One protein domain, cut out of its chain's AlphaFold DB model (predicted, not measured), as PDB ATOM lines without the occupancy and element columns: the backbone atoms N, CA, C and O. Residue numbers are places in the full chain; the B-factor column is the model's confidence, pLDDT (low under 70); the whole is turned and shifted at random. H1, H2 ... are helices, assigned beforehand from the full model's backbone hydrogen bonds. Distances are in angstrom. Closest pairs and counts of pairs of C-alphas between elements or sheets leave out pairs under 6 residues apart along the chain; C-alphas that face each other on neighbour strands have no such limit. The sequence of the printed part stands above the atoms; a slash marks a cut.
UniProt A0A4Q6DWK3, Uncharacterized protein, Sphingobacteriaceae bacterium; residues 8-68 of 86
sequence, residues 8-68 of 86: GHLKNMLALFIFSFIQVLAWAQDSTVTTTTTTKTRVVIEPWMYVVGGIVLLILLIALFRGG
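Overview. This is residues 8 to 68 of the 86 residues of an uncharacterized protein of Sphingobacteriaceae bacterium (UniProt A0A4Q6DWK3). Two long helices, H1 and H2, run side by side in opposite directions with an open gap between them, and a long loop joins them at one end, in the shape of a long, narrow U. The loop, residues 29 to 47, reaches well beyond the helices and adds to the length, while the two ends of the printed part, Gly 8 and Gly 68, both lie at the open end of the U, one on each arm, with their C-alphas 15.8 A apart. The printed part has 61 residues with two named helices, H1 then H2, and no named strand; the class is all helix. The whole is extended, a rod spanning 53 by 21 by 13 A, with a radius of gyration of the C-alphas of 16.6 A.

Arrangement. H1, residues 8 to 28, and H2, residues 48 to 66, are apart, with no C-alpha of the one within 8 A of the other. Residues 8 to 27 of H1 stand free, and so do residues 32 to 41 of the link and residues 46 to 68, of which 48 to 66 belong to H2. In H2 every O i to N i+4 pair is within hydrogen-bond range; in H1 15 of 17 are.

Along the chain. H1 begins at C-alpha 8 (13.746, 58.975, -16.343) and ends at C-alpha 28 (3.336, 31.822, -5.100), 31.2 A away, with y falling along it. H2 measures 27.5 A from C-alpha 48 (1.267, 37.268, 9.842) to C-alpha 66 (14.467, 60.324, 2.766), with y rising.

Size, cuts and confidence. The C-alphas farthest apart, those of Thr 38 and Gly 68, are 53.2 A apart, while those of Gly 8 and Gly 68 are 15.8 A apart. The printed part has no cut, and the link from H1 to H2, 19 residues, is long. The mean pLDDT of the printed part is 73.2, and residues 8 to 9, 28 to 45 and 67 to 68 are under 70.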
ATOM      1  N   GLY A   8      14.028  60.079 -15.418       67.38
ATOM      2  CA  GLY A   8      13.746  58.975 -16.343       67.38
ATOM      3  C   GLY A   8      14.360  57.636 -15.911       67.38
ATOM      4  O   GLY A   8      13.682  56.614 -15.923       67.38
ATOM      5  N   HIS A   9      15.615  57.633 -15.454       64.19
ATOM      6  CA  HIS A   9      16.276  56.413 -14.979       64.19
ATOM      7  C   HIS A   9      15.696  55.923 -13.651       64.19
ATOM      8  O   HIS A   9      15.574  54.717 -13.461       64.19
ATOM      9  N   LEU A  10      15.251  56.830 -12.777       74.81
ATOM     10  CA  LEU A  10      14.597  56.465 -11.520       74.81
ATOM     11  C   LEU A  10      13.279  55.704 -11.752       74.81
ATOM     12  O   LEU A  10      13.017  54.716 -11.070       74.81
ATOM     13  N   LYS A  11      12.482  56.115 -12.748       70.94
ATOM     14  CA  LYS A  11      11.247  55.411 -13.135       70.94
ATOM     15  C   LYS A  11      11.533  54.006 -13.661       70.94
ATOM     16  O   LYS A  11      10.859  53.061 -13.265       70.94
ATOM     17  N   ASN A  12      12.564  53.855 -14.491       79.56
ATOM     18  CA  ASN A  12      12.944  52.550 -15.034       79.56
ATOM     19  C   ASN A  12      13.525  51.625 -13.953       79.56
ATOM     20  O   ASN A  12      13.211  50.439 -13.932       79.56
ATOM     21  N   MET A  13      14.317  52.157 -13.017       80.94
ATOM     22  CA  MET A  13      14.809  51.391 -11.867       80.94
ATOM     23  C   MET A  13      13.668  50.948 -10.946       80.94
ATOM     24  O   MET A  13      13.666  49.808 -10.491       80.94
ATOM     25  N   LEU A  14      12.674  51.811 -10.713       81.81
ATOM     26  CA  LEU A  14      11.480  51.459  -9.947       81.81
ATOM     27  C   LEU A  14      10.651  50.376 -10.653       81.81
ATOM     28  O   LEU A  14      10.189  49.444 -10.001       81.81
ATOM     29  N   ALA A  15      10.498  50.460 -11.975       82.62
ATOM     30  CA  ALA A  15       9.789  49.448 -12.755       82.62
ATOM     31  C   ALA A  15      10.481  48.076 -12.678       82.62
ATOM     32  O   ALA A  15       9.814  47.072 -12.442       82.62
ATOM     33  N   LEU A  16      11.813  48.034 -12.798       85.00
ATOM     34  CA  LEU A  16      12.593  46.799 -12.642       85.00
ATOM     35  C   LEU A  16      12.533  46.247 -11.211       85.00
ATOM     36  O   LEU A  16      12.454  45.035 -11.026       85.00
ATOM     37  N   PHE A  17      12.523  47.129 -10.208       85.12
ATOM     38  CA  PHE A  17      12.338  46.742  -8.813       85.12
ATOM     39  C   PHE A  17      10.962  46.113  -8.587       85.12
ATOM     40  O   PHE A  17      10.879  45.046  -8.006       85.12
ATOM     41  N   ILE A  18       9.882  46.707  -9.096       85.06
ATOM     42  CA  ILE A  18       8.532  46.134  -8.972       85.06
ATOM     43  C   ILE A  18       8.420  44.805  -9.740       85.06
ATOM     44  O   ILE A  18       7.804  43.857  -9.252       85.06
ATOM     45  N   PHE A  19       9.055  44.705 -10.911       85.81
ATOM     46  CA  PHE A  19       9.063  43.487 -11.720       85.81
ATOM     47  C   PHE A  19       9.717  42.296 -10.999       85.81
ATOM     48  O   PHE A  19       9.267  41.165 -11.180       85.81
ATOM     49  N   SER A  20      10.707  42.525 -10.126       81.94
ATOM     50  CA  SER A  20      11.312  41.440  -9.340       81.94
ATOM     51  C   SER A  20      10.348  40.843  -8.305       81.94
ATOM     52  O   SER A  20      10.358  39.632  -8.097       81.94
ATOM     53  N   PHE A  21       9.447  41.639  -7.717       79.25
ATOM     54  CA  PHE A  21       8.416  41.123  -6.800       79.25
ATOM     55  C   PHE A  21       7.294  40.385  -7.532       79.25
ATOM     56  O   PHE A  21       6.743  39.425  -6.999       79.25
ATOM     57  N   ILE A  22       6.977  40.784  -8.765       81.75
ATOM     58  CA  ILE A  22       5.973  40.102  -9.598       81.75
ATOM     59  C   ILE A  22       6.397  38.660  -9.913       81.75
ATOM     60  O   ILE A  22       5.553  37.768  -9.914       81.75
ATOM     61  N   GLN A  23       7.696  38.403 -10.100       78.50
ATOM     62  CA  GLN A  23       8.212  37.040 -10.284       78.50
ATOM     63  C   GLN A  23       7.961  36.154  -9.055       78.50
ATOM     64  O   GLN A  23       7.559  35.002  -9.199       78.50
ATOM     65  N   VAL A  24       8.126  36.707  -7.849       73.06
ATOM     66  CA  VAL A  24       7.864  35.996  -6.587       73.06
ATOM     67  C   VAL A  24       6.370  35.707  -6.413       73.06
ATOM     68  O   VAL A  24       5.999  34.614  -5.991       73.06
ATOM     69  N   LEU A  25       5.501  36.652  -6.787       74.69
ATOM     70  CA  LEU A  25       4.046  36.463  -6.747       74.69
ATOM     71  C   LEU A  25       3.570  35.393  -7.742       74.69
ATOM     72  O   LEU A  25       2.711  34.589  -7.391       74.69
ATOM     73  N   ALA A  26       4.153  35.342  -8.944       74.94
ATOM     74  CA  ALA A  26       3.839  34.316  -9.939       74.94
ATOM     75  C   ALA A  26       4.205  32.904  -9.446       74.94
ATOM     76  O   ALA A  26       3.447  31.963  -9.657       74.94
ATOM     77  N   TRP A  27       5.325  32.762  -8.727       71.12
ATOM     78  CA  TRP A  27       5.720  31.492  -8.104       71.12
ATOM     79  C   TRP A  27       4.834  31.106  -6.911       71.12
ATOM     80  O   TRP A  27       4.633  29.924  -6.650       71.12
ATOM     81  N   ALA A  28       4.267  32.082  -6.198       67.00
ATOM     82  CA  ALA A  28       3.336  31.822  -5.100       67.00
ATOM     83  C   ALA A  28       1.947  31.357  -5.586       67.00
ATOM     84  O   ALA A  28       1.231  30.677  -4.849       67.00
ATOM     85  N   GLN A  29       1.563  31.710  -6.816       63.41
ATOM     86  CA  GLN A  29       0.223  31.466  -7.355       63.41
ATOM     87  C   GLN A  29      -0.060  29.998  -7.716       63.41
ATOM     88  O   GLN A  29      -1.225  29.620  -7.797       63.41
ATOM     89  N   ASP A  30       0.968  29.158  -7.862       58.25
ATOM     90  CA  ASP A  30       0.809  27.729  -8.199       58.25
ATOM     91  C   ASP A  30       0.355  26.863  -6.997       58.25
ATOM     92  O   ASP A  30       0.201  25.644  -7.068       58.25
ATOM     93  N   SER A  31       0.089  27.494  -5.849       55.84
ATOM     94  CA  SER A  31      -0.432  26.819  -4.658       55.84
ATOM     95  C   SER A  31      -1.948  26.643  -4.749       55.84
ATOM     96  O   SER A  31      -2.722  27.323  -4.074       55.84
ATOM     97  N   THR A  32      -2.380  25.696  -5.583       50.41
ATOM     98  CA  THR A  32      -3.766  25.208  -5.606       50.41
ATOM     99  C   THR A  32      -4.178  24.756  -4.199       50.41
ATOM    100  O   THR A  32      -3.600  23.841  -3.609       50.41
ATOM    101  N   VAL A  33      -5.195  25.412  -3.638       58.62
ATOM    102  CA  VAL A  33      -5.781  25.065  -2.340       58.62
ATOM    103  C   VAL A  33      -6.608  23.789  -2.499       58.62
ATOM    104  O   VAL A  33      -7.816  23.832  -2.698       58.62
ATOM    105  N   THR A  34      -5.976  22.621  -2.401       48.88
ATOM    106  CA  THR A  34      -6.713  21.376  -2.154       48.88
ATOM    107  C   THR A  34      -6.783  21.174  -0.651       48.88
ATOM    108  O   THR A  34      -5.785  20.815  -0.040       48.88
ATOM    109  N   THR A  35      -7.917  21.444  -0.011       51.78
ATOM    110  CA  THR A  35      -8.151  21.079   1.395       51.78
ATOM    111  C   THR A  35      -8.301  19.561   1.490       51.78
ATOM    112  O   THR A  35      -9.403  19.032   1.518       51.78
ATOM    113  N   THR A  36      -7.185  18.840   1.498       47.88
ATOM    114  CA  THR A  36      -7.144  17.428   1.879       47.88
ATOM    115  C   THR A  36      -6.224  17.287   3.072       47.88
ATOM    116  O   THR A  36      -5.027  17.579   3.023       47.88
ATOM    117  N   THR A  37      -6.839  16.884   4.175       50.16
ATOM    118  CA  THR A  37      -6.240  16.513   5.449       50.16
ATOM    119  C   THR A  37      -5.337  15.308   5.214       50.16
ATOM    120  O   THR A  37      -5.739  14.156   5.339       50.16
ATOM    121  N   THR A  38      -4.111  15.540   4.765       45.94
ATOM    122  CA  THR A  38      -3.082  14.504   4.745       45.94
ATOM    123  C   THR A  38      -1.754  15.169   5.027       45.94
ATOM    124  O   THR A  38      -1.341  16.101   4.343       45.94
ATOM    125  N   THR A  39      -1.130  14.705   6.099       52.88
ATOM    126  CA  THR A  39       0.125  15.146   6.697       52.88
ATOM    127  C   THR A  39       1.263  15.081   5.676       52.88
ATOM    128  O   THR A  39       2.015  14.115   5.606       52.88
ATOM    129  N   LYS A  40       1.377  16.104   4.832       50.28
ATOM    130  CA  LYS A  40       2.554  16.390   4.015       50.28
ATOM    131  C   LYS A  40       2.840  17.869   4.159       50.28
ATOM    132  O   LYS A  40       1.925  18.680   4.066       50.28
ATOM    133  N   THR A  41       4.091  18.171   4.473       55.50
ATOM    134  CA  THR A  41       4.661  19.470   4.835       55.50
ATOM    135  C   THR A  41       4.216  20.551   3.852       55.50
ATOM    136  O   THR A  41       4.844  20.792   2.826       55.50
ATOM    137  N   ARG A  42       3.066  21.163   4.128       58.22
ATOM    138  CA  ARG A  42       2.519  22.245   3.324       58.22
ATOM    139  C   ARG A  42       3.282  23.486   3.758       58.22
ATOM    140  O   ARG A  42       3.253  23.832   4.936       58.22
ATOM    141  N   VAL A  43       3.990  24.124   2.831       61.31
ATOM    142  CA  VAL A  43       4.592  25.443   3.059       61.31
ATOM    143  C   VAL A  43       3.438  26.442   3.106       61.31
ATOM    144  O   VAL A  43       3.106  27.099   2.126       61.31
ATOM    145  N   VAL A  44       2.724  26.451   4.228       65.81
ATOM    146  CA  VAL A  44       1.669  27.416   4.494       65.81
ATOM    147  C   VAL A  44       2.388  28.673   4.939       65.81
ATOM    148  O   VAL A  44       2.982  28.701   6.013       65.81
ATOM    149  N   ILE A  45       2.384  29.697   4.092       69.38
ATOM    150  CA  ILE A  45       2.816  31.024   4.515       69.38
ATOM    151  C   ILE A  45       1.862  31.443   5.631       69.38
ATOM    152  O   ILE A  45       0.652  31.555   5.423       69.38
ATOM    153  N   GLU A  46       2.404  31.603   6.834       75.19
ATOM    154  CA  GLU A  46       1.606  31.961   7.997       75.19
ATOM    155  C   GLU A  46       0.988  33.358   7.790       75.19
ATOM    156  O   GLU A  46       1.675  34.258   7.298       75.19
ATOM    157  N   PRO A  47      -0.285  33.594   8.166       73.44
ATOM    158  CA  PRO A  47      -0.989  34.839   7.837       73.44
ATOM    159  C   PRO A  47      -0.294  36.138   8.291       73.44
ATOM    160  O   PRO A  47      -0.472  37.185   7.671       73.44
ATOM    161  N   TRP A  48       0.531  36.096   9.344       77.94
ATOM    162  CA  TRP A  48       1.267  37.268   9.842       77.94
ATOM    163  C   TRP A  48       2.407  37.713   8.913       77.94
ATOM    164  O   TRP A  48       2.833  38.869   8.968       77.94
ATOM    165  N   MET A  49       2.870  36.839   8.016       79.62
ATOM    166  CA  MET A  49       3.951  37.148   7.079       79.62
ATOM    167  C   MET A  49       3.580  38.268   6.101       79.62
ATOM    168  O   MET A  49       4.451  39.040   5.703       79.62
ATOM    169  N   TYR A  50       2.297  38.427   5.763       82.00
ATOM    170  CA  TYR A  50       1.828  39.556   4.948       82.00
ATOM    171  C   TYR A  50       1.971  40.892   5.681       82.00
ATOM    172  O   TYR A  50       2.349  41.898   5.081       82.00
ATOM    173  N   VAL A  51       1.719  40.890   6.993       81.94
ATOM    174  CA  VAL A  51       1.861  42.077   7.843       81.94
ATOM    175  C   VAL A  51       3.332  42.483   7.922       81.94
ATOM    176  O   VAL A  51       3.665  43.651   7.718       81.94
ATOM    177  N   VAL A  52       4.230  41.518   8.130       86.56
ATOM    178  CA  VAL A  52       5.676  41.782   8.189       86.56
ATOM    179  C   VAL A  52       6.235  42.203   6.833       86.56
ATOM    180  O   VAL A  52       6.999  43.168   6.771       86.56
ATOM    181  N   GLY A  53       5.794  41.577   5.739       85.19
ATOM    182  CA  GLY A  53       6.134  42.013   4.382       85.19
ATOM    183  C   GLY A  53       5.724  43.465   4.110       85.19
ATOM    184  O   GLY A  53       6.521  44.241   3.581       85.19
ATOM    185  N   GLY A  54       4.523  43.864   4.546       88.44
ATOM    186  CA  GLY A  54       4.038  45.242   4.434       88.44
ATOM    187  C   GLY A  54       4.873  46.250   5.234       88.44
ATOM    188  O   GLY A  54       5.216  47.313   4.715       88.44
ATOM    189  N   ILE A  55       5.258  45.908   6.468       90.12
ATOM    190  CA  ILE A  55       6.086  46.775   7.327       90.12
ATOM    191  C   ILE A  55       7.482  46.973   6.728       90.12
ATOM    192  O   ILE A  55       7.971  48.103   6.658       90.12
ATOM    193  N   VAL A  56       8.122  45.898   6.264       90.56
ATOM    194  CA  VAL A  56       9.454  45.975   5.644       90.56
ATOM    195  C   VAL A  56       9.415  46.839   4.381       90.56
ATOM    196  O   VAL A  56      10.275  47.706   4.203       90.56
ATOM    197  N   LEU A  57       8.392  46.668   3.537       88.38
ATOM    198  CA  LEU A  57       8.198  47.492   2.341       88.38
ATOM    199  C   LEU A  57       8.017  48.977   2.694       88.38
ATOM    200  O   LEU A  57       8.606  49.842   2.045       88.38
ATOM    201  N   LEU A  58       7.248  49.281   3.745       89.69
ATOM    202  CA  LEU A  58       7.020  50.650   4.205       89.69
ATOM    203  C   LEU A  58       8.325  51.329   4.646       89.69
ATOM    204  O   LEU A  58       8.593  52.466   4.253       89.69
ATOM    205  N   ILE A  59       9.162  50.630   5.416       89.25
ATOM    206  CA  ILE A  59      10.468  51.146   5.855       89.25
ATOM    207  C   ILE A  59      11.364  51.431   4.646       89.25
ATOM    208  O   ILE A  59      12.035  52.467   4.604       89.25
ATOM    209  N   LEU A  60      11.340  50.554   3.639       88.12
ATOM    210  CA  LEU A  60      12.102  50.737   2.408       88.12
ATOM    211  C   LEU A  60      11.648  51.987   1.635       88.12
ATOM    212  O   LEU A  60      12.488  52.766   1.180       88.12
ATOM    213  N   LEU A  61      10.334  52.218   1.532       86.00
ATOM    214  CA  LEU A  61       9.774  53.420   0.902       86.00
ATOM    215  C   LEU A  61      10.191  54.694   1.644       86.00
ATOM    216  O   LEU A  61      10.634  55.657   1.016       86.00
ATOM    217  N   ILE A  62      10.115  54.691   2.978       88.25
ATOM    218  CA  ILE A  62      10.543  55.827   3.806       88.25
ATOM    219  C   ILE A  62      12.035  56.110   3.596       88.25
ATOM    220  O   ILE A  62      12.423  57.263   3.402       88.25
ATOM    221  N   ALA A  63      12.876  55.075   3.598       83.88
ATOM    222  CA  ALA A  63      14.312  55.215   3.370       83.88
ATOM    223  C   ALA A  63      14.621  55.777   1.973       83.88
ATOM    224  O   ALA A  63      15.487  56.645   1.838       83.88
ATOM    225  N   LEU A  64      13.882  55.332   0.953       83.62
ATOM    226  CA  LEU A  64      14.034  55.808  -0.419       83.62
ATOM    227  C   LEU A  64      13.658  57.289  -0.551       83.62
ATOM    228  O   LEU A  64      14.418  58.071  -1.126       83.62
ATOM    229  N   PHE A  65      12.522  57.700   0.016       82.88
ATOM    230  CA  PHE A  65      12.086  59.096  -0.033       82.88
ATOM    231  C   PHE A  65      12.953  60.028   0.827       82.88
ATOM    232  O   PHE A  65      13.099  61.208   0.500       82.88
ATOM    233  N   ARG A  66      13.609  59.518   1.878       73.75
ATOM    234  CA  ARG A  66      14.467  60.324   2.766       73.75
ATOM    235  C   ARG A  66      15.758  60.827   2.103       73.75
ATOM    236  O   ARG A  66      16.318  61.824   2.549       73.75
ATOM    237  N   GLY A  67      16.219  60.204   1.015       63.75
ATOM    238  CA  GLY A  67      17.473  60.567   0.335       63.75
ATOM    239  C   GLY A  67      17.457  61.875  -0.479       63.75
ATOM    240  O   GLY A  67      18.478  62.239  -1.068       63.75
ATOM    241  N   GLY A  68      16.318  62.574  -0.556       64.38
ATOM    242  CA  GLY A  68      16.124  63.729  -1.442       64.38
ATOM    243  C   GLY A  68      16.622  65.083  -0.921       64.38
ATOM    244  O   GLY A  68      16.839  65.988  -1.727       64.38
TER     245      GLY A  68